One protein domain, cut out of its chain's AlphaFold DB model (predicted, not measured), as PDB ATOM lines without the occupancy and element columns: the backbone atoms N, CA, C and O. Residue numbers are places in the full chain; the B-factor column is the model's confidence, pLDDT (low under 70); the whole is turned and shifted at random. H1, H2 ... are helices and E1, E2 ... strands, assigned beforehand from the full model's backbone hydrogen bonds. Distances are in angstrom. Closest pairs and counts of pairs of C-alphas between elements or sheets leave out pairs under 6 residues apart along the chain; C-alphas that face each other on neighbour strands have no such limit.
ATOM      1  N   VAL A  39      99.424 121.307  90.674       96.25
ATOM      2  CA  VAL A  39      99.366 121.980  91.978       96.25
ATOM      3  C   VAL A  39      99.938 123.396  91.923       96.25
ATOM      4  O   VAL A  39      99.566 124.261  92.712       96.25
ATOM      5  N   ALA A  40     100.846 123.665  90.984       97.56
ATOM      6  CA  ALA A  40     101.503 124.959  90.873       97.56
ATOM      7  C   ALA A  40     101.805 125.335  89.422       97.56
ATOM      8  O   ALA A  40     102.018 124.475  88.568       97.56
ATOM      9  N   THR A  41     101.918 126.634  89.167       96.75
ATOM     10  CA  THR A  41     102.589 127.160  87.974       96.75
ATOM     11  C   THR A  41     103.981 127.622  88.373       96.75
ATOM     12  O   THR A  41     104.128 128.336  89.364       96.75
ATOM     13  N   VAL A  42     105.000 127.265  87.597       96.75
ATOM     14  CA  VAL A  42     106.355 127.805  87.736       96.75
ATOM     15  C   VAL A  42     106.730 128.627  86.520       96.75
ATOM     16  O   VAL A  42     106.441 128.276  85.379       96.75
ATOM     17  N   TYR A  43     107.420 129.718  86.790       95.31
ATOM     18  CA  TYR A  43     107.988 130.626  85.824       95.31
ATOM     19  C   TYR A  43     109.497 130.637  86.007       95.31
ATOM     20  O   TYR A  43     109.979 130.719  87.136       95.31
ATOM     21  N   VAL A  44     110.245 130.629  84.911       93.19
ATOM     22  CA  VAL A  44     111.624 131.114  84.911       93.19
ATOM     23  C   VAL A  44     111.646 132.494  84.288       93.19
ATOM     24  O   VAL A  44     111.208 132.681  83.156       93.19
ATOM     25  N   CYS A  45     112.115 133.465  85.057       92.50
ATOM     26  CA  CYS A  45     112.044 134.875  84.731       92.50
ATOM     27  C   CYS A  45     113.436 135.471  84.587       92.50
ATOM     28  O   CYS A  45     114.366 135.091  85.299       92.50
ATOM     29  N   GLN A  46     113.565 136.445  83.693       89.81
ATOM     30  CA  GLN A  46     114.789 137.195  83.472       89.81
ATOM     31  C   GLN A  46     114.476 138.683  83.356       89.81
ATOM     32  O   GLN A  46     113.672 139.093  82.522       89.81
ATOM     33  N   LYS A  47     115.170 139.495  84.156       88.62
ATOM     34  CA  LYS A  47     115.155 140.957  84.091       88.62
ATOM     35  C   LYS A  47     116.443 141.470  83.467       88.62
ATOM     36  O   LYS A  47     117.537 141.203  83.978       88.62
ATOM     37  N   ALA A  48     116.309 142.275  82.417       80.06
ATOM     38  CA  ALA A  48     117.440 142.962  81.813       80.06
ATOM     39  C   ALA A  48     117.924 144.124  82.703       80.06
ATOM     40  O   ALA A  48     117.143 144.790  83.391       80.06
ATOM     41  N   ARG A  49     119.234 144.386  82.689       74.56
ATOM     42  CA  ARG A  49     119.812 145.659  83.140       74.56
ATOM     43  C   ARG A  49     120.536 146.308  81.962       74.56
ATOM     44  O   ARG A  49     120.933 145.621  81.030       74.56
ATOM     45  N   LEU A  50     120.710 147.630  82.027       57.38
ATOM     46  CA  LEU A  50     121.193 148.500  80.939       57.38
ATOM     47  C   LEU A  50     122.568 148.111  80.339       57.38
ATOM     48  O   LEU A  50     122.958 148.637  79.303       57.38
ATOM     49  N   HIS A  51     123.306 147.186  80.963       53.88
ATOM     50  CA  HIS A  51     124.571 146.656  80.455       53.88
ATOM     51  C   HIS A  51     124.425 145.181  80.072       53.88
ATOM     52  O   HIS A  51     124.035 144.365  80.901       53.88
ATOM     53  N   TYR A  52     124.823 144.836  78.845       45.62
ATOM     54  CA  TYR A  52     124.641 143.537  78.173       45.62
ATOM     55  C   TYR A  52     125.181 142.291  78.914       45.62
ATOM     56  O   TYR A  52     124.867 141.168  78.534       45.62
ATOM     57  N   MET A  53     125.951 142.456  79.992       51.50
ATOM     58  CA  MET A  53     126.460 141.362  80.840       51.50
ATOM     59  C   MET A  53     125.804 141.313  82.232       51.50
ATOM     60  O   MET A  53     126.207 140.524  83.084       51.50
ATOM     61  N   SER A  54     124.808 142.164  82.481       65.56
ATOM     62  CA  SER A  54     124.146 142.350  83.770       65.56
ATOM     63  C   SER A  54     122.649 142.087  83.640       65.56
ATOM     64  O   SER A  54     121.982 142.531  82.709       65.56
ATOM     65  N   GLY A  55     122.106 141.346  84.592       81.81
ATOM     66  CA  GLY A  55     120.702 140.971  84.631       81.81
ATOM     67  C   GLY A  55     120.436 140.115  85.855       81.81
ATOM     68  O   GLY A  55     121.348 139.826  86.633       81.81
ATOM     69  N   HIS A  56     119.184 139.730  86.037       89.75
ATOM     70  CA  HIS A  56     118.791 138.856  87.134       89.75
ATOM     71  C   HIS A  56     117.852 137.783  86.615       89.75
ATOM     72  O   HIS A  56     116.911 138.113  85.900       89.75
ATOM     73  N   THR A  57     118.118 136.533  86.977       90.88
ATOM     74  CA  THR A  57     117.300 135.379  86.599       90.88
ATOM     75  C   THR A  57     116.798 134.706  87.869       90.88
ATOM     76  O   THR A  57     117.576 134.501  88.801       90.88
ATOM     77  N   TRP A  58     115.514 134.376  87.931       94.25
ATOM     78  CA  TRP A  58     114.896 133.762  89.105       94.25
ATOM     79  C   TRP A  58     113.778 132.809  88.695       94.25
ATOM     80  O   TRP A  58     113.344 132.802  87.543       94.25
ATOM     81  N   LEU A  59     113.315 132.012  89.651       96.38
ATOM     82  CA  LEU A  59     112.087 131.241  89.526       96.38
ATOM     83  C   LEU A  59     110.949 131.941  90.254       96.38
ATOM     84  O   LEU A  59     111.161 132.537  91.305       96.38
ATOM     85  N   TYR A  60     109.738 131.845  89.734       97.69
ATOM     86  CA  TYR A  60     108.540 132.330  90.404       97.69
ATOM     87  C   TYR A  60     107.477 131.239  90.384       97.69
ATOM     88  O   TYR A  60     107.205 130.665  89.338       97.69
ATOM     89  N   PHE A  61     106.909 130.927  91.540       98.31
ATOM     90  CA  PHE A  61     105.911 129.876  91.701       98.31
ATOM     91  C   PHE A  61     104.578 130.499  92.085       98.31
ATOM     92  O   PHE A  61     104.564 131.463  92.843       98.31
ATOM     93  N   VAL A  62     103.478 129.933  91.596       97.94
ATOM     94  CA  VAL A  62     102.103 130.296  91.959       97.94
ATOM     95  C   VAL A  62     101.379 129.033  92.402       97.94
ATOM     96  O   VAL A  62     101.386 128.042  91.675       97.94
ATOM     97  N   ASN A  63     100.767 129.068  93.582       97.81
ATOM     98  CA  ASN A  63     100.000 127.954  94.126       97.81
ATOM     99  C   ASN A  63      98.592 127.934  93.515       97.81
ATOM    100  O   ASN A  63      97.849 128.907  93.652       97.81
ATOM    101  N   LEU A  64      98.240 126.832  92.850       96.19
ATOM    102  CA  LEU A  64      96.940 126.627  92.202       96.19
ATOM    103  C   LEU A  64      95.942 125.870  93.091       96.19
ATOM    104  O   LEU A  64      94.771 125.759  92.741       96.19
ATOM    105  N   THR A  65      96.393 125.358  94.235       95.19
ATOM    106  CA  THR A  65      95.590 124.538  95.146       95.19
ATOM    107  C   THR A  65      94.882 125.371  96.219       95.19
ATOM    108  O   THR A  65      95.086 126.581  96.368       95.19
ATOM    109  N   ASN A  66      94.046 124.698  97.011       94.38
ATOM    110  CA  ASN A  66      93.344 125.254  98.169       94.38
ATOM    111  C   ASN A  66      94.083 125.058  99.510       94.38
ATOM    112  O   ASN A  66      93.533 125.427 100.552       94.38
ATOM    113  N   HIS A  67      95.296 124.505  99.490       94.81
ATOM    114  CA  HIS A  67      96.143 124.257 100.656       94.81
ATOM    115  C   HIS A  67      97.546 124.838 100.437       94.81
ATOM    116  O   HIS A  67      97.855 125.378  99.375       94.81
ATOM    117  N   ASP A  68      98.387 124.789 101.464       98.00
ATOM    118  CA  ASP A  68      99.738 125.337 101.391       98.00
ATOM    119  C   ASP A  68     100.686 124.356 100.692       98.00
ATOM    120  O   ASP A  68     100.625 123.148 100.918       98.00
ATOM    121  N   LEU A  69     101.593 124.881  99.867       97.94
ATOM    122  CA  LEU A  69     102.597 124.096  99.149       97.94
ATOM    123  C   LEU A  69     104.002 124.398  99.657       97.94
ATOM    124  O   LEU A  69     104.307 125.517 100.059       97.94
ATOM    125  N   GLN A  70     104.900 123.423  99.568       98.12
ATOM    126  CA  GLN A  70     106.299 123.618  99.933       98.12
ATOM    127  C   GLN A  70     107.142 123.965  98.697       98.12
ATOM    128  O   GLN A  70     107.336 123.131  97.812       98.12
ATOM    129  N   VAL A  71     107.694 125.183  98.656       98.31
ATOM    130  CA  VAL A  71     108.633 125.644  97.620       98.31
ATOM    131  C   VAL A  71     110.013 125.829  98.243       98.31
ATOM    132  O   VAL A  71     110.280 126.819  98.921       98.31
ATOM    133  N   GLY A  72     110.911 124.867  98.040       97.38
ATOM    134  CA  GLY A  72     112.176 124.815  98.773       97.38
ATOM    135  C   GLY A  72     111.921 124.760 100.280       97.38
ATOM    136  O   GLY A  72     111.375 123.782 100.781       97.38
ATOM    137  N   LEU A  73     112.288 125.821 101.001       97.19
ATOM    138  CA  LEU A  73     112.003 125.981 102.435       97.19
ATOM    139  C   LEU A  73     110.796 126.878 102.737       97.19
ATOM    140  O   LEU A  73     110.414 127.004 103.896       97.19
ATOM    141  N   TYR A  74     110.198 127.498 101.725       98.19
ATOM    142  CA  TYR A  74     109.084 128.418 101.900       98.19
ATOM    143  C   TYR A  74     107.740 127.689 101.833       98.19
ATOM    144  O   TYR A  74     107.434 127.029 100.841       98.19
ATOM    145  N   THR A  75     106.923 127.858 102.871       98.12
ATOM    146  CA  THR A  75     105.513 127.454 102.865       98.12
ATOM    147  C   THR A  75     104.715 128.489 102.077       98.12
ATOM    148  O   THR A  75     104.509 129.607 102.541       98.12
ATOM    149  N   LEU A  76     104.325 128.133 100.855       98.25
ATOM    150  CA  LEU A  76     103.589 128.966  99.913       98.25
ATOM    151  C   LEU A  76     102.077 128.852 100.156       98.25
ATOM    152  O   LEU A  76     101.498 127.811  99.823       98.25
ATOM    153  N   PRO A  77     101.412 129.913 100.650       97.44
ATOM    154  CA  PRO A  77      99.985 129.850 100.924       97.44
ATOM    155  C   PRO A  77      99.139 129.689  99.659       97.44
ATOM    156  O   PRO A  77      99.553 130.075  98.560       97.44
ATOM    157  N   LYS A  78      97.921 129.164  99.826       95.12
ATOM    158  CA  LYS A  78      96.941 129.026  98.734       95.12
ATOM    159  C   LYS A  78      96.737 130.326  97.946       95.12
ATOM    160  O   LYS A  78      96.580 131.402  98.529       95.12
ATOM    161  N   GLY A  79      96.732 130.229  96.615       91.38
ATOM    162  CA  GLY A  79      96.504 131.357  95.702       91.38
ATOM    163  C   GLY A  79      97.575 132.459  95.713       91.38
ATOM    164  O   GLY A  79      97.374 133.501  95.091       91.38
ATOM    165  N   GLN A  80      98.696 132.273  96.419       96.38
ATOM    166  CA  GLN A  80      99.812 133.223  96.436       96.38
ATOM    167  C   GLN A  80     100.937 132.789  95.496       96.38
ATOM    168  O   GLN A  80     100.917 131.695  94.922       96.38
ATOM    169  N   GLY A  81     101.945 133.653  95.362       97.44
ATOM    170  CA  GLY A  81     103.182 133.327  94.670       97.44
ATOM    171  C   GLY A  81     104.429 133.609  95.500       97.44
ATOM    172  O   GLY A  81     104.398 134.393  96.445       97.44
ATOM    173  N   VAL A  82     105.536 132.969  95.130       98.31
ATOM    174  CA  VAL A  82     106.855 133.183  95.741       98.31
ATOM    175  C   VAL A  82     107.926 133.248  94.668       98.31
ATOM    176  O   VAL A  82     107.983 132.400  93.776       98.31
ATOM    177  N   SER A  83     108.785 134.263  94.742       97.69
ATOM    178  CA  SER A  83     109.985 134.325  93.908       97.69
ATOM    179  C   SER A  83     111.161 133.671  94.623       97.69
ATOM    180  O   SER A  83     111.290 133.791  95.836       97.69
ATOM    181  N   VAL A  84     112.014 132.971  93.880       97.94
ATOM    182  CA  VAL A  84     113.197 132.276  94.385       97.94
ATOM    183  C   VAL A  84     114.375 132.593  93.477       97.94
ATOM    184  O   VAL A  84     114.407 132.188  92.312       97.94
ATOM    185  N   GLY A  85     115.372 133.288  94.011       95.06
ATOM    186  CA  GLY A  85     116.533 133.709  93.237       95.06
ATOM    187  C   GLY A  85     117.790 133.820  94.078       95.06
ATOM    188  O   GLY A  85     117.753 134.082  95.280       95.06
ATOM    189  N   THR A  86     118.941 133.610  93.443       93.06
ATOM    190  CA  THR A  86     120.229 133.784  94.118       93.06
ATOM    191  C   THR A  86     120.795 135.165  93.847       93.06
ATOM    192  O   THR A  86     120.876 135.590  92.694       93.06
ATOM    193  N   TYR A  87     121.264 135.828  94.893       91.06
ATOM    194  CA  TYR A  87     121.866 137.146  94.829       91.06
ATOM    195  C   TYR A  87     123.357 137.080  95.152       91.06
ATOM    196  O   TYR A  87     123.811 136.278  95.968       91.06
ATOM    197  N   GLY A  88     124.109 137.947  94.473       86.50
ATOM    198  CA  GLY A  88     125.526 138.181  94.718       86.50
ATOM    199  C   GLY A  88     125.729 139.383  95.635       86.50
ATOM    200  O   GLY A  88     125.479 139.318  96.830       86.50
ATOM    201  N   TYR A  89     126.175 140.495  95.051       82.62
ATOM    202  CA  TYR A  89     126.450 141.752  95.766       82.62
ATOM    203  C   TYR A  89     125.325 142.787  95.661       82.62
ATOM    204  O   TYR A  89     125.460 143.902  96.140       82.62
ATOM    205  N   SER A  90     124.229 142.457  94.977       83.31
ATOM    206  CA  SER A  90     123.130 143.384  94.689       83.31
ATOM    207  C   SER A  90     122.043 143.398  95.772       83.31
ATOM    208  O   SER A  90     120.920 143.818  95.483       83.31
ATOM    209  N   ILE A  91     122.357 142.909  96.976       86.62
ATOM    210  CA  ILE A  91     121.477 142.872  98.148       86.62
ATOM    211  C   ILE A  91     122.303 142.994  99.437       86.62
ATOM    212  O   ILE A  91     123.374 142.390  99.555       86.62
ATOM    213  N   ARG A  92     121.782 143.724 100.425       85.31
ATOM    214  CA  ARG A  92     122.456 143.988 101.704       85.31
ATOM    215  C   ARG A  92     122.704 142.732 102.540       85.31
ATOM    216  O   ARG A  92     123.713 142.632 103.231       85.31
ATOM    217  N   GLY A  93     121.816 141.739 102.442       83.56
ATOM    218  CA  GLY A  93     121.953 140.449 103.131       83.56
ATOM    219  C   GLY A  93     123.122 139.577 102.641       83.56
ATOM    220  O   GLY A  93     123.307 138.466 103.149       83.56
ATOM    221  N   GLY A  94     123.887 140.043 101.651       89.00
ATOM    222  CA  GLY A  94     125.042 139.360 101.086       89.00
ATOM    223  C   GLY A  94     124.684 138.283 100.064       89.00
ATOM    224  O   GLY A  94     123.592 138.229  99.512       89.00
ATOM    225  N   ARG A  95     125.644 137.400  99.799       91.69
ATOM    226  CA  ARG A  95     125.494 136.335  98.804       91.69
ATOM    227  C   ARG A  95     124.584 135.216  99.317       91.69
ATOM    228  O   ARG A  95     124.656 134.873 100.502       91.69
ATOM    229  N   GLY A  96     123.790 134.609  98.436       93.00
ATOM    230  CA  GLY A  96     123.000 133.413  98.752       93.00
ATOM    231  C   GLY A  96     121.688 133.313  97.983       93.00
ATOM    232  O   GLY A  96     121.458 134.073  97.045       93.00
ATOM    233  N   LEU A  97     120.836 132.372  98.389       95.75
ATOM    234  CA  LEU A  97     119.493 132.165  97.846       95.75
ATOM    235  C   LEU A  97     118.448 132.883  98.703       95.75
ATOM    236  O   LEU A  97     118.508 132.840  99.933       95.75
ATOM    237  N   TYR A  98     117.504 133.539  98.041       96.75
ATOM    238  CA  TYR A  98     116.492 134.380  98.657       96.75
ATOM    239  C   TYR A  98     115.101 134.033  98.144       96.75
ATOM    240  O   TYR A  98     114.944 133.587  97.007       96.75
ATOM    241  N   TYR A  99     114.112 134.300  98.992       97.81
ATOM    242  CA  TYR A  99     112.694 134.195  98.684       97.81
ATOM    243  C   TYR A  99     112.064 135.593  98.694       97.81
ATOM    244  O   TYR A  99     112.400 136.415  99.551       97.81
ATOM    245  N   ASN A 100     111.147 135.852  97.758       97.12
ATOM    246  CA  ASN A 100     110.311 137.056  97.649       97.12
ATOM    247  C   ASN A 100     111.020 138.389  97.350       97.12
ATOM    248  O   ASN A 100     110.362 139.424  97.226       97.12
ATOM    249  N   VAL A 101     112.339 138.401  97.154       95.12
ATOM    250  CA  VAL A 101     113.071 139.642  96.853       95.12
ATOM    251  C   VAL A 101     112.630 140.244  95.514       95.12
ATOM    252  O   VAL A 101     112.479 141.459  95.404       95.12
ATOM    253  N   GLU A 102     112.397 139.427  94.489       93.94
ATOM    254  CA  GLU A 102     111.961 139.883  93.167       93.94
ATOM    255  C   GLU A 102     110.525 140.402  93.188       93.94
ATOM    256  O   GLU A 102     110.273 141.469  92.632       93.94
ATOM    257  N   GLY A 103     109.611 139.715  93.884       92.69
ATOM    258  CA  GLY A 103     108.243 140.203  94.102       92.69
ATOM    259  C   GLY A 103     108.198 141.534  94.860       92.69
ATOM    260  O   GLY A 103     107.314 142.352  94.631       92.69
ATOM    261  N   TYR A 104     109.177 141.801  95.725       91.62
ATOM    262  CA  TYR A 104     109.298 143.093  96.401       91.62
ATOM    263  C   TYR A 104     109.910 144.181  95.503       91.62
ATOM    264  O   TYR A 104     109.453 145.322  95.491       91.62
ATOM    265  N   ARG A 105     110.970 143.856  94.752       87.62
ATOM    266  CA  ARG A 105     111.776 144.851  94.019       87.62
ATOM    267  C   ARG A 105     111.306 145.136  92.601       87.62
ATOM    268  O   ARG A 105     111.553 146.234  92.116       87.62
ATOM    269  N   TYR A 106     110.741 144.142  91.924       85.31
ATOM    270  CA  TYR A 106     110.507 144.162  90.478       85.31
ATOM    271  C   TYR A 106     109.021 144.110  90.110       85.31
ATOM    272  O   TYR A 106     108.676 143.831  88.967       85.31
ATOM    273  N   ASN A 107     108.122 144.361  91.066       85.00
ATOM    274  CA  ASN A 107     106.679 144.268  90.847       85.00
ATOM    275  C   ASN A 107     106.053 145.559  90.295       85.00
ATOM    276  O   ASN A 107     104.928 145.922  90.633       85.00
ATOM    277  N   HIS A 108     106.797 146.261  89.440       80.81
ATOM    278  CA  HIS A 108     106.332 147.446  88.733       80.81
ATOM    279  C   HIS A 108     106.389 147.171  87.223       80.81
ATOM    280  O   HIS A 108     107.262 147.696  86.535       80.81
ATOM    281  N   PRO A 109     105.472 146.363  86.658       65.38
ATOM    282  CA  PRO A 109     105.558 145.871  85.277       65.38
ATOM    283  C   PRO A 109     105.566 146.971  84.204       65.38
ATOM    284  O   PRO A 109     105.979 146.722  83.076       65.38
ATOM    285  N   LYS A 110     105.144 148.201  84.536       65.69
ATOM    286  CA  LYS A 110     105.255 149.367  83.640       65.69
ATOM    287  C   LYS A 110     106.692 149.876  83.477       65.69
ATOM    288  O   LYS A 110     106.984 150.551  82.498       65.69
ATOM    289  N   THR A 111     107.567 149.592  84.437       71.25
ATOM    290  CA  THR A 111     108.956 150.079  84.480       71.25
ATOM    291  C   THR A 111     109.981 148.950  84.518       71.25
ATOM    292  O   THR A 111     111.131 149.144  84.126       71.25
ATOM    293  N   ASP A 112     109.587 147.765  84.977       75.19
ATOM    294  CA  ASP A 112     110.437 146.588  85.036       75.19
ATOM    295  C   ASP A 112     110.290 145.738  83.771       75.19
ATOM    296  O   ASP A 112     109.274 145.092  83.536       75.19
ATOM    297  N   ASP A 113     111.357 145.701  82.971       81.56
ATOM    298  CA  ASP A 113     111.448 144.841  81.791       81.56
ATOM    299  C   ASP A 113     111.962 143.446  82.167       81.56
ATOM    300  O   ASP A 113     113.168 143.153  82.117       81.56
ATOM    301  N   PHE A 114     111.032 142.575  82.555       87.94
ATOM    302  CA  PHE A 114     111.300 141.151  82.685       87.94
ATOM    303  C   PHE A 114     110.429 140.298  81.768       87.94
ATOM    304  O   PHE A 114     109.298 140.640  81.424       87.94
ATOM    305  N   VAL A 115     111.013 139.176  81.360       89.75
ATOM    306  CA  VAL A 115     110.403 138.157  80.506       89.75
ATOM    307  C   VAL A 115     110.388 136.850  81.269       89.75
ATOM    308  O   VAL A 115     111.353 136.560  81.977       89.75
ATOM    309  N   CYS A 116     109.334 136.059  81.127       91.31
ATOM    310  CA  CYS A 116     109.249 134.764  81.785       91.31
ATOM    311  C   CYS A 116     108.743 133.677  80.845       91.31
ATOM    312  O   CYS A 116     107.946 133.943  79.954       91.31
ATOM    313  N   LEU A 117     109.173 132.443  81.085       91.25
ATOM    314  CA  LEU A 117     108.587 131.240  80.501       91.25
ATOM    315  C   LEU A 117     107.853 130.481  81.602       91.25
ATOM    316  O   LEU A 117     108.436 130.281  82.667       91.25
ATOM    317  N   LYS A 118     106.611 130.056  81.353       92.19
ATOM    318  CA  LYS A 118     105.786 129.338  82.334       92.19
ATOM    319  C   LYS A 118     105.564 127.873  81.974       92.19
ATOM    320  O   LYS A 118     105.463 127.527  80.797       92.19
ATOM    321  N   LYS A 119     105.427 127.035  82.997       93.12
ATOM    322  CA  LYS A 119     105.009 125.631  82.914       93.12
ATOM    323  C   LYS A 119     104.166 125.271  84.139       93.12
ATOM    324  O   LYS A 119     104.342 125.854  85.208       93.12
ATOM    325  N   SER A 120     103.272 124.304  83.983       95.00
ATOM    326  CA  SER A 120     102.529 123.719  85.102       95.00
ATOM    327  C   SER A 120     103.351 122.617  85.774       95.00
ATOM    328  O   SER A 120     104.166 121.961  85.123       95.00
ATOM    329  N   LEU A 121     103.144 122.423  87.074       96.00
ATOM    330  CA  LEU A 121     103.824 121.432  87.899       96.00
ATOM    331  C   LEU A 121     102.821 120.498  88.561       96.00
ATOM    332  O   LEU A 121     101.866 120.941  89.197       96.00
ATOM    333  N   THR A 122     103.101 119.206  88.475       96.62
ATOM    334  CA  THR A 122     102.546 118.192  89.381       96.62
ATOM    335  C   THR A 122     103.234 118.275  90.750       96.62
ATOM    336  O   THR A 122     104.325 118.846  90.866       96.62
ATOM    337  N   GLN A 123     102.656 117.659  91.785       95.56
ATOM    338  CA  GLN A 123     103.259 117.651  93.126       95.56
ATOM    339  C   GLN A 123     104.682 117.071  93.124       95.56
ATOM    340  O   GLN A 123     105.613 117.693  93.628       95.56
ATOM    341  N   LYS A 124     104.891 115.929  92.460       96.00
ATOM    342  CA  LYS A 124     106.208 115.276  92.370       96.00
ATOM    343  C   LYS A 124     107.267 116.170  91.715       96.00
ATOM    344  O   LYS A 124     108.436 116.166  92.113       96.00
ATOM    345  N   GLN A 125     106.877 116.924  90.690       97.38
ATOM    346  CA  GLN A 125     107.772 117.861  90.018       97.38
ATOM    347  C   GLN A 125     108.101 119.053  90.922       97.38
ATOM    348  O   GLN A 125     109.270 119.427  91.029       97.38
ATOM    349  N   LEU A 126     107.103 119.595  91.627       97.75
ATOM    350  CA  LEU A 126     107.320 120.640  92.622       97.75
ATOM    351  C   LEU A 126     108.289 120.175  93.718       97.75
ATOM    352  O   LEU A 126     109.268 120.865  93.982       97.75
ATOM    353  N   ASP A 127     108.096 118.981  94.279       97.00
ATOM    354  CA  ASP A 127     108.980 118.411  95.306       97.00
ATOM    355  C   ASP A 127     110.421 118.253  94.800       97.00
ATOM    356  O   ASP A 127     111.393 118.536  95.511       97.00
ATOM    357  N   THR A 128     110.574 117.852  93.533       96.75
ATOM    358  CA  THR A 128     111.877 117.722  92.869       96.75
ATOM    359  C   THR A 128     112.578 119.079  92.753       96.75
ATOM    360  O   THR A 128     113.749 119.204  93.134       96.75
ATOM    361  N   MET A 129     111.869 120.117  92.294       97.31
ATOM    362  CA  MET A 129     112.400 121.485  92.246       97.31
ATOM    363  C   MET A 129     112.719 122.011  93.646       97.31
ATOM    364  O   MET A 129     113.799 122.558  93.862       97.31
ATOM    365  N   SER A 130     111.829 121.801  94.614       97.75
ATOM    366  CA  SER A 130     112.002 122.216  96.007       97.75
ATOM    367  C   SER A 130     113.259 121.610  96.623       97.75
ATOM    368  O   SER A 130     114.103 122.333  97.158       97.75
ATOM    369  N   SER A 131     113.465 120.303  96.461       96.19
ATOM    370  CA  SER A 131     114.689 119.622  96.893       96.19
ATOM    371  C   SER A 131     115.938 120.235  96.251       96.19
ATOM    372  O   SER A 131     116.934 120.483  96.938       96.19
ATOM    373  N   LYS A 132     115.887 120.571  94.956       95.19
ATOM    374  CA  LYS A 132     116.988 121.250  94.265       95.19
ATOM    375  C   LYS A 132     117.240 122.660  94.816       95.19
ATOM    376  O   LYS A 132     118.399 122.992  95.061       95.19
ATOM    377  N   ILE A 133     116.200 123.445  95.099       96.44
ATOM    378  CA  ILE A 133     116.302 124.791  95.696       96.44
ATOM    379  C   ILE A 133     117.033 124.748  97.044       96.44
ATOM    380  O   ILE A 133     117.961 125.529  97.268       96.44
ATOM    381  N   THR A 134     116.705 123.788  97.918       95.06
ATOM    382  CA  THR A 134     117.394 123.652  99.223       95.06
ATOM    383  C   THR A 134     118.904 123.402  99.089       95.06
ATOM    384  O   THR A 134     119.672 123.645 100.019       95.06
ATOM    385  N   ARG A 135     119.356 122.955  97.910       90.94
ATOM    386  CA  ARG A 135     120.759 122.687  97.567       90.94
ATOM    387  C   ARG A 135     121.399 123.794  96.718       90.94
ATOM    388  O   ARG A 135     122.563 123.685  96.351       90.94
ATOM    389  N   SER A 136     120.680 124.872  96.419       85.50
ATOM    390  CA  SER A 136     121.165 125.994  95.600       85.50
ATOM    391  C   SER A 136     121.538 127.231  96.434       85.50
ATOM    392  O   SER A 136     121.617 128.338  95.915       85.50
ATOM    393  N   GLY A 137     121.789 127.059  97.738       77.69
ATOM    394  CA  GLY A 137     122.106 128.156  98.666       77.69
ATOM    395  C   GLY A 137     123.481 128.816  98.474       77.69
ATOM    396  O   GLY A 137     123.737 129.869  99.055       77.69
ATOM    397  N   VAL A 138     124.371 128.220  97.674       77.94
ATOM    398  CA  VAL A 138     125.732 128.726  97.435       77.94
ATOM    399  C   VAL A 138     125.754 129.609  96.195       77.94
ATOM    400  O   VAL A 138     125.307 129.192  95.131       77.94
ATOM    401  N   TRP A 139     126.344 130.801  96.320       84.44
ATOM    402  CA  TRP A 139     126.539 131.715  95.198       84.44
ATOM    403  C   TRP A 139     128.022 131.877  94.850       84.44
ATOM    404  O   TRP A 139     128.855 132.144  95.721       84.44
ATOM    405  N   SER A 140     128.343 131.786  93.562       76.31
ATOM    406  CA  SER A 140     129.641 132.156  92.987       76.31
ATOM    407  C   SER A 140     129.437 132.775  91.602       76.31
ATOM    408  O   SER A 140     128.317 132.827  91.101       76.31
ATOM    409  N   TYR A 141     130.508 133.229  90.943       71.81
ATOM    410  CA  TYR A 141     130.394 133.727  89.565       71.81
ATOM    411  C   TYR A 141     129.847 132.670  88.596       71.81
ATOM    412  O   TYR A 141     129.123 133.034  87.675       71.81
ATOM    413  N   LEU A 142     130.156 131.386  88.829       73.44
ATOM    414  CA  LEU A 142     129.647 130.256  88.043       73.44
ATOM    415  C   LEU A 142     128.291 129.758  88.571       73.44
ATOM    416  O   LEU A 142     127.408 129.421  87.791       73.44
ATOM    417  N   LEU A 143     128.120 129.741  89.895       80.25
ATOM    418  CA  LEU A 143     126.891 129.347  90.588       80.25
ATOM    419  C   LEU A 143     126.049 130.592  90.883       80.25
ATOM    420  O   LEU A 143     125.898 130.996  92.033       80.25
ATOM    421  N   ASN A 144     125.582 131.261  89.832       84.75
ATOM    422  CA  ASN A 144     124.876 132.537  89.944       84.75
ATOM    423  C   ASN A 144     123.356 132.402  89.725       84.75
ATOM    424  O   ASN A 144     122.823 131.295  89.655       84.75
ATOM    425  N   CYS A 145     122.664 133.538  89.582       88.88
ATOM    426  CA  CYS A 145     121.212 133.611  89.399       88.88
ATOM    427  C   CYS A 145     120.699 132.783  88.213       88.88
ATOM    428  O   CYS A 145     119.765 132.001  88.376       88.88
ATOM    429  N   SER A 146     121.356 132.867  87.054       87.31
ATOM    430  CA  SER A 146     121.000 132.068  85.877       87.31
ATOM    431  C   SER A 146     121.245 130.582  86.103       87.31
ATOM    432  O   SER A 146     120.375 129.767  85.803       87.31
ATOM    433  N   PHE A 147     122.402 130.221  86.665       86.25
ATOM    434  CA  PHE A 147     122.720 128.819  86.936       86.25
ATOM    435  C   PHE A 147     121.721 128.200  87.920       86.25
ATOM    436  O   PHE A 147     121.185 127.123  87.667       86.25
ATOM    437  N   SER A 148     121.424 128.881  89.028       89.94
ATOM    438  CA  SER A 148     120.484 128.377  90.031       89.94
ATOM    439  C   SER A 148     119.078 128.201  89.461       89.94
ATOM    440  O   SER A 148     118.469 127.148  89.659       89.94
ATOM    441  N   ALA A 149     118.563 129.205  88.742       91.88
ATOM    442  CA  ALA A 149     117.214 129.158  88.186       91.88
ATOM    443  C   ALA A 149     117.071 128.032  87.154       91.88
ATOM    444  O   ALA A 149     116.201 127.174  87.293       91.88
ATOM    445  N   PHE A 150     117.975 127.959  86.174       88.88
ATOM    446  CA  PHE A 150     117.865 126.961  85.111       88.88
ATOM    447  C   PHE A 150     118.252 125.551  85.546       88.88
ATOM    448  O   PHE A 150     117.680 124.587  85.060       88.88
ATOM    449  N   THR A 151     119.179 125.374  86.493       88.69
ATOM    450  CA  THR A 151     119.447 124.016  87.009       88.69
ATOM    451  C   THR A 151     118.314 123.494  87.871       88.69
ATOM    452  O   THR A 151     118.197 122.287  88.045       88.69
ATOM    453  N   THR A 152     117.478 124.380  88.408       92.81
ATOM    454  CA  THR A 152     116.236 123.997  89.078       92.81
ATOM    455  C   THR A 152     115.110 123.756  88.070       92.81
ATOM    456  O   THR A 152     114.318 122.843  88.262       92.81
ATOM    457  N   TRP A 153     115.062 124.510  86.972       92.31
ATOM    458  CA  TRP A 153     114.137 124.269  85.862       92.31
ATOM    459  C   TRP A 153     114.360 122.896  85.203       92.31
ATOM    460  O   TRP A 153     113.443 122.079  85.108       92.31
ATOM    461  N   ASP A 154     115.598 122.604  84.815       88.81
ATOM    462  CA  ASP A 154     115.909 121.449  83.968       88.81
ATOM    463  C   ASP A 154     115.850 120.104  84.702       88.81
ATOM    464  O   ASP A 154     115.717 119.070  84.050       88.81
ATOM    465  N   VAL A 155     115.918 120.077  86.043       91.31
ATOM    466  CA  VAL A 155     115.725 118.817  86.798       91.31
ATOM    467  C   VAL A 155     114.309 118.256  86.649       91.31
ATOM    468  O   VAL A 155     114.096 117.088  86.957       91.31
ATOM    469  N   VAL A 156     113.360 119.071  86.181       93.06
ATOM    470  CA  VAL A 156     111.980 118.662  85.900       93.06
ATOM    471  C   VAL A 156     111.676 118.669  84.407       93.06
ATOM    472  O   VAL A 156     111.089 117.714  83.911       93.06
ATOM    473  N   PHE A 157     112.053 119.731  83.694       88.12
ATOM    474  CA  PHE A 157     111.638 119.933  82.299       88.12
ATOM    475  C   PHE A 157     112.698 119.532  81.267       88.12
ATOM    476  O   PHE A 157     112.503 119.743  80.073       88.12
ATOM    477  N   GLY A 158     113.817 118.956  81.712       82.44
ATOM    478  CA  GLY A 158     114.928 118.588  80.845       82.44
ATOM    479  C   GLY A 158     115.767 119.786  80.397       82.44
ATOM    480  O   GLY A 158     115.453 120.948  80.659       82.44
ATOM    481  N   LYS A 159     116.888 119.484  79.732       73.00
ATOM    482  CA  LYS A 159     117.820 120.503  79.243       73.00
ATOM    483  C   LYS A 159     117.266 121.162  77.999       73.00
ATOM    484  O   LYS A 159     117.322 120.591  76.916       73.00
ATOM    485  N   PHE A 160     116.765 122.373  78.168       60.72
ATOM    486  CA  PHE A 160     116.113 123.109  77.090       60.72
ATOM    487  C   PHE A 160     116.768 124.456  76.795       60.72
ATOM    488  O   PHE A 160     116.498 125.094  75.779       60.72
ATOM    489  N   LEU A 161     117.651 124.901  77.689       59.59
ATOM    490  CA  LEU A 161     118.265 126.214  77.626       59.59
ATOM    491  C   LEU A 161     119.779 126.019  77.624       59.59
ATOM    492  O   LEU A 161     120.303 125.433  78.574       59.59
ATOM    493  N   PRO A 162     120.510 126.453  76.578       56.91
ATOM    494  CA  PRO A 162     121.962 126.399  76.601       56.91
ATOM    495  C   PRO A 162     122.447 127.221  77.797       56.91
ATOM    496  O   PRO A 162     122.396 128.452  77.797       56.91
ATOM    497  N   TYR A 163     122.871 126.517  78.849       54.94
ATOM    498  CA  TYR A 163     123.396 127.107  80.067       54.94
ATOM    499  C   TYR A 163     124.631 127.920  79.743       54.94
ATOM    500  O   TYR A 163     125.754 127.420  79.706       54.94
ATOM    501  N   LEU A 164     124.431 129.210  79.568       54.69
ATOM    502  CA  LEU A 164     125.496 130.166  79.714       54.69
ATOM    503  C   LEU A 164     125.180 130.950  80.979       54.69
ATOM    504  O   LEU A 164     124.074 131.440  81.188       54.69
ATOM    505  N   ILE A 165     126.188 131.042  81.841       60.31
ATOM    506  CA  ILE A 165     126.197 131.720  83.145       60.31
ATOM    507  C   ILE A 165     125.761 133.200  83.028       60.31
ATOM    508  O   ILE A 165     125.555 133.884  84.025       60.31
ATOM    509  N   PHE A 166     125.573 133.719  81.814       68.62
ATOM    510  CA  PHE A 166     125.221 135.101  81.536       68.62
ATOM    511  C   PHE A 166     123.698 135.310  81.462       68.62
ATOM    512  O   PHE A 166     123.037 134.756  80.581       68.62
ATOM    513  N   PRO A 167     123.127 136.179  82.317       68.75
ATOM    514  CA  PRO A 167     121.701 136.521  82.294       68.75
ATOM    515  C   PRO A 167     121.159 137.037  80.954       68.75
ATOM    516  O   PRO A 167     119.956 136.981  80.739       68.75
ATOM    517  N   LEU A 168     121.986 137.548  80.038       73.44
ATOM    518  CA  LEU A 168     121.500 137.974  78.719       73.44
ATOM    519  C   LEU A 168     121.076 136.784  77.849       73.44
ATOM    520  O   LEU A 168     120.041 136.833  77.189       73.44
ATOM    521  N   LEU A 169     121.846 135.698  77.873       74.44
ATOM    522  CA  LEU A 169     121.532 134.500  77.096       74.44
ATOM    523  C   LEU A 169     120.291 133.808  77.654       74.44
ATOM    524  O   LEU A 169     119.450 133.369  76.879       74.44
ATOM    525  N   ALA A 170     120.116 133.842  78.980       77.19
ATOM    526  CA  ALA A 170     118.877 133.461  79.655       77.19
ATOM    527  C   ALA A 170     117.649 134.166  79.051       77.19
ATOM    528  O   ALA A 170     116.632 133.535  78.771       77.19
ATOM    529  N   ARG A 171     117.763 135.477  78.802       83.88
ATOM    530  CA  ARG A 171     116.695 136.280  78.200       83.88
ATOM    531  C   ARG A 171     116.389 135.845  76.774       83.88
ATOM    532  O   ARG A 171     115.226 135.658  76.444       83.88
ATOM    533  N   LEU A 172     117.422 135.708  75.939       79.69
ATOM    534  CA  LEU A 172     117.267 135.283  74.545       79.69
ATOM    535  C   LEU A 172     116.615 133.902  74.472       79.69
ATOM    536  O   LEU A 172     115.681 133.717  73.705       79.69
ATOM    537  N   CYS A 173     117.040 132.984  75.339       79.56
ATOM    538  CA  CYS A 173     116.434 131.669  75.493       79.56
ATOM    539  C   CYS A 173     114.935 131.754  75.790       79.56
ATOM    540  O   CYS A 173     114.156 131.129  75.087       79.56
ATOM    541  N   ILE A 174     114.519 132.566  76.768       85.56
ATOM    542  CA  ILE A 174     113.092 132.758  77.081       85.56
ATOM    543  C   ILE A 174     112.343 133.376  75.889       85.56
ATOM    544  O   ILE A 174     111.270 132.904  75.534       85.56
ATOM    545  N   LEU A 175     112.910 134.401  75.247       85.44
ATOM    546  CA  LEU A 175     112.282 135.114  74.128       85.44
ATOM    547  C   LEU A 175     112.095 134.259  72.868       85.44
ATOM    548  O   LEU A 175     111.219 134.571  72.066       85.44
ATOM    549  N   MET A 176     112.897 133.207  72.682       82.19
ATOM    550  CA  MET A 176     112.730 132.271  71.564       82.19
ATOM    551  C   MET A 176     111.468 131.405  71.698       82.19
ATOM    552  O   MET A 176     111.029 130.836  70.701       82.19
ATOM    553  N   TYR A 177     110.852 131.329  72.884       80.94
ATOM    554  CA  TYR A 177     109.608 130.590  73.087       80.94
ATOM    555  C   TYR A 177     108.388 131.458  72.803       80.94
ATOM    556  O   TYR A 177     108.228 132.492  73.449       80.94
ATOM    557  N   PRO A 178     107.471 131.044  71.911       80.50
ATOM    558  CA  PRO A 178     106.254 131.806  71.629       80.50
ATOM    559  C   PRO A 178     105.378 132.060  72.864       80.50
ATOM    560  O   PRO A 178     104.651 133.045  72.910       80.50
ATOM    561  N   GLN A 179     105.457 131.185  73.871       82.44
ATOM    562  CA  GLN A 179     104.659 131.224  75.100       82.44
ATOM    563  C   GLN A 179     105.282 132.097  76.201       82.44
ATOM    564  O   GLN A 179     104.842 132.035  77.350       82.44
ATOM    565  N   HIS A 180     106.334 132.862  75.895       87.88
ATOM    566  CA  HIS A 180     106.914 133.773  76.872       87.88
ATOM    567  C   HIS A 180     105.935 134.895  77.235       87.88
ATOM    568  O   HIS A 180     105.194 135.410  76.400       87.88
ATOM    569  N   GLU A 181     105.987 135.322  78.489       90.19
ATOM    570  CA  GLU A 181     105.155 136.392  79.027       90.19
ATOM    571  C   GLU A 181     106.010 137.590  79.440       90.19
ATOM    572  O   GLU A 181     107.183 137.450  79.804       90.19
ATOM    573  N   LYS A 182     105.411 138.782  79.383       87.12
ATOM    574  CA  LYS A 182     106.007 140.050  79.818       87.12
ATOM    575  C   LYS A 182     104.965 140.882  80.551       87.12
ATOM    576  O   LYS A 182     103.775 140.748  80.282       87.12
ATOM    577  N   GLY A 183     105.419 141.785  81.417       73.69
ATOM    578  CA  GLY A 183     104.569 142.853  81.950       73.69
ATOM    579  C   GLY A 183     103.426 142.388  82.860       73.69
ATOM    580  O   GLY A 183     102.400 143.062  82.922       73.69
ATOM    581  N   PHE A 184     103.587 141.263  83.564       84.19
ATOM    582  CA  PHE A 184     102.629 140.808  84.576       84.19
ATOM    583  C   PHE A 184     103.102 141.151  85.993       84.19
ATOM    584  O   PHE A 184     104.282 141.404  86.221       84.19
ATOM    585  N   TYR A 185     102.173 141.172  86.949       88.94
ATOM    586  CA  TYR A 185     102.503 141.388  88.356       88.94
ATOM    587  C   TYR A 185     102.925 140.075  89.013       88.94
ATOM    588  O   TYR A 185     102.241 139.058  88.904       88.94
ATOM    589  N   LEU A 186     104.040 140.119  89.734       92.75
ATOM    590  CA  LEU A 186     104.378 139.095  90.713       92.75
ATOM    591  C   LEU A 186     103.469 139.265  91.939       92.75
ATOM    592  O   LEU A 186     102.881 140.327  92.168       92.75
ATOM    593  N   TYR A 187     103.388 138.235  92.778       93.88
ATOM    594  CA  TYR A 187     102.844 138.398  94.121       93.88
ATOM    595  C   TYR A 187     103.601 139.524  94.841       93.88
ATOM    596  O   TYR A 187     104.822 139.627  94.711       93.88
ATOM    597  N   SER A 188     102.874 140.384  95.557       93.81
ATOM    598  CA  SER A 188     103.449 141.496  96.319       93.81
ATOM    599  C   SER A 188     103.639 141.061  97.776       93.81
ATOM    600  O   SER A 188     102.679 141.097  98.549       93.81
ATOM    601  N   PRO A 189     104.843 140.601  98.161       92.88
ATOM    602  CA  PRO A 189     105.118 140.179  99.523       92.88
ATOM    603  C   PRO A 189     105.212 141.390 100.450       92.88
ATOM    604  O   PRO A 189     105.738 142.447 100.086       92.88
ATOM    605  N   LYS A 190     104.767 141.210 101.691       91.31
ATOM    606  CA  LYS A 190     105.081 142.135 102.782       91.31
ATOM    607  C   LYS A 190     106.570 142.054 103.131       91.31
ATOM    608  O   LYS A 190     107.251 141.076 102.826       91.31
ATOM    609  N   SER A 191     107.091 143.083 103.798       87.62
ATOM    610  CA  SER A 191     108.517 143.158 104.161       87.62
ATOM    611  C   SER A 191     108.983 142.034 105.091       87.62
ATOM    612  O   SER A 191     110.157 141.681 105.074       87.62
ATOM    613  N   ASP A 192     108.081 141.476 105.895       91.38
ATOM    614  CA  ASP A 192     108.320 140.342 106.794       91.38
ATOM    615  C   ASP A 192     108.226 138.974 106.095       91.38
ATOM    616  O   ASP A 192     108.538 137.954 106.701       91.38
ATOM    617  N   GLN A 193     107.853 138.939 104.811       94.88
ATOM    618  CA  GLN A 193     107.778 137.719 103.999       94.88
ATOM    619  C   GLN A 193     109.013 137.522 103.107       94.88
ATOM    620  O   GLN A 193     108.966 136.766 102.134       94.88
ATOM    621  N   ILE A 194     110.111 138.214 103.405       96.19
ATOM    622  CA  ILE A 194     111.343 138.194 102.616       96.19
ATOM    623  C   ILE A 194     112.402 137.446 103.406       96.19
ATOM    624  O   ILE A 194     112.735 137.810 104.535       96.19
ATOM    625  N   PHE A 195     112.948 136.397 102.797       97.31
ATOM    626  CA  PHE A 195     113.808 135.458 103.503       97.31
ATOM    627  C   PHE A 195     115.094 135.173 102.746       97.31
ATOM    628  O   PHE A 195     115.126 135.139 101.516       97.31
ATOM    629  N   LYS A 196     116.152 134.901 103.506       96.25
ATOM    630  CA  LYS A 196     117.392 134.308 103.022       96.25
ATOM    631  C   LYS A 196     117.461 132.859 103.481       96.25
ATOM    632  O   LYS A 196     117.230 132.569 104.652       96.25
ATOM    633  N   GLN A 197     117.850 131.968 102.578       96.44
ATOM    634  CA  GLN A 197     118.222 130.608 102.940       96.44
ATOM    635  C   GLN A 197     119.628 130.571 103.535       96.44
ATOM    636  O   GLN A 197     120.587 131.078 102.947       96.44
ATOM    637  N   VAL A 198     119.754 129.899 104.673       93.88
ATOM    638  CA  VAL A 198     121.024 129.540 105.301       93.88
ATOM    639  C   VAL A 198     121.119 128.021 105.353       93.88
ATOM    640  O   VAL A 198     120.107 127.346 105.499       93.88
ATOM    641  N   GLY A 199     122.324 127.470 105.211       91.25
ATOM    642  CA  GLY A 199     122.542 126.024 105.194       91.25
ATOM    643  C   GLY A 199     122.251 125.370 103.838       91.25
ATOM    644  O   GLY A 199     122.120 126.035 102.808       91.25
ATOM    645  N   PHE A 200     122.216 124.036 103.831       89.50
ATOM    646  CA  PHE A 200     122.106 123.224 102.618       89.50
ATOM    647  C   PHE A 200     121.313 121.939 102.873       89.50
ATOM    648  O   PHE A 200     121.534 121.246 103.872       89.50
ATOM    649  N   GLY A 201     120.426 121.590 101.937       89.88
ATOM    650  CA  GLY A 201     119.616 120.376 102.002       89.88
ATOM    651  C   GLY A 201     118.790 120.317 103.287       89.88
ATOM    652  O   GLY A 201     118.118 121.279 103.642       89.88
ATOM    653  N   LYS A 202     118.889 119.201 104.017       89.25
ATOM    654  CA  LYS A 202     118.147 118.972 105.271       89.25
ATOM    655  C   LYS A 202     118.496 119.930 106.418       89.25
ATOM    656  O   LYS A 202     117.717 120.060 107.348       89.25
ATOM    657  N   ASN A 203     119.663 120.573 106.362       92.00
ATOM    658  CA  ASN A 203     120.116 121.513 107.390       92.00
ATOM    659  C   ASN A 203     119.817 122.968 106.995       92.00
ATOM    660  O   ASN A 203     120.361 123.891 107.599       92.00
ATOM    661  N   ALA A 204     119.053 123.180 105.920       94.69
ATOM    662  CA  ALA A 204     118.744 124.509 105.437       94.69
ATOM    663  C   ALA A 204     117.538 125.098 106.190       94.69
ATOM    664  O   ALA A 204     116.569 124.397 106.468       94.69
ATOM    665  N   TYR A 205     117.600 126.387 106.510       96.12
ATOM    666  CA  TYR A 205     116.543 127.128 107.202       96.12
ATOM    667  C   TYR A 205     116.447 128.564 106.674       96.12
ATOM    668  O   TYR A 205     117.354 129.057 105.995       96.12
ATOM    669  N   LEU A 206     115.328 129.231 106.960       97.25
ATOM    670  CA  LEU A 206     115.079 130.612 106.551       97.25
ATOM    671  C   LEU A 206     115.390 131.586 107.686       97.25
ATOM    672  O   LEU A 206     115.028 131.350 108.836       97.25
ATOM    673  N   ILE A 207     116.020 132.704 107.339       96.25
ATOM    674  CA  ILE A 207     116.128 133.885 108.200       96.25
ATOM    675  C   ILE A 207     115.486 135.088 107.499       96.25
ATOM    676  O   ILE A 207     115.534 135.146 106.265       96.25
ATOM    677  N   PRO A 208     114.915 136.059 108.233       96.38
ATOM    678  CA  PRO A 208     114.454 137.312 107.643       96.38
ATOM    679  C   PRO A 208     115.570 138.016 106.863       96.38
ATOM    680  O   PRO A 208     116.740 137.963 107.251       96.38
ATOM    681  N   ALA A 209     115.217 138.687 105.767       94.00
ATOM    682  CA  ALA A 209     116.175 139.382 104.916       94.00
ATOM    683  C   ALA A 209     115.695 140.780 104.510       94.00
ATOM    684  O   ALA A 209     114.531 140.985 104.182       94.00
TER     685      ALA A 209
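AT A GLANCE: This is residues 39 to 209 of the 213 residues of an uncharacterized protein of Ruminococcus sp. CAG:563 (UniProt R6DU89). A strongly twisted, seven-stranded antiparallel sheet has H2, H3 and H4 on one face, with H2 beside its strands, next to the small hairpin E3-E4. On the opposite face are short H1 and part of the long link, residues 176 to 194, which runs from H4 to E8. The printed part has 171 residues, with four named helices and nine named strands in the order E1 E2 E3 E4 E5 E6 H1 E7 H2 H3 H4 E8 E9; the large sheet's order is E7 E1 E2 E5 E6 E8 E9, and the class is mixed, helices and strands. It is compact, with a radius of gyration of the C-alphas of 14.5 A, and rounded, spanning 37 by 33 by 31 A.

IN THESE COORDINATES: E1, residues 40 to 48, begins with C-alpha 40 at (101.503, 124.959, 90.873) and is 25.7 A long. E2, residues 55 to 63, is 26.2 A. E3, residues 69 to 71, E4, 74 to 76, E5, 81 to 87, 19.1 A, E6, 96 to 99, and H1, 101 to 105, follow. E7, residues 114 to 121, is 21.7 A; H2, 123 to 134, 16.5 A; H3, 145 to 157, 18.1 A; H4, 167 to 175, 12.5 A. E8, residues 195 to 198, precedes E9, 205 to 208, which ends with C-alpha 208 at (114.454, 137.312, 107.643).

HOW THE PARTS SIT: Within hydrogen-bond range are N 117 and O 44, 2.9 A, in E7-E1; N 43 and O 60, 2.7 A, in the hairpin E1-E2; N 84 and O 59, 2.7 A, in E2-E5; N 87 and O 96, 2.8 A, in the hairpin E5-E6; N 99 and O 195, 2.8 A, in E6-E8; N 196 and O 207, 2.8 A, in the hairpin E8-E9; and N 76 and O 69, 2.7 A, in E3-E4. H3 runs along the strands, 20 degrees from E2 on the local plane, at a height over the sheet of 8.1 A. H2 and H3 form a helical hairpin and touch, C-alphas 129 and 152 being closest at 5.6 A, at a shallow tilt of 28 degrees. H4 only just touches H3, with 3 pairs of C-alphas within 8 A; C-alphas 146 and 167 are closest, 5.8 A. H1 is over E5. Every O i to N i+4 pair is within hydrogen-bond range in H1, H2 and H4; in H3, 7 of 9 are.

THE WHOLE: C-alphas 51 and 66 are farthest apart, 41.8 A. The printed part has no cut, and its one long link is H4 to E8. Mean pLDDT of the printed part is 87.7; residues 50 to 54, 109 to 110 and 160 to 167 are under 70.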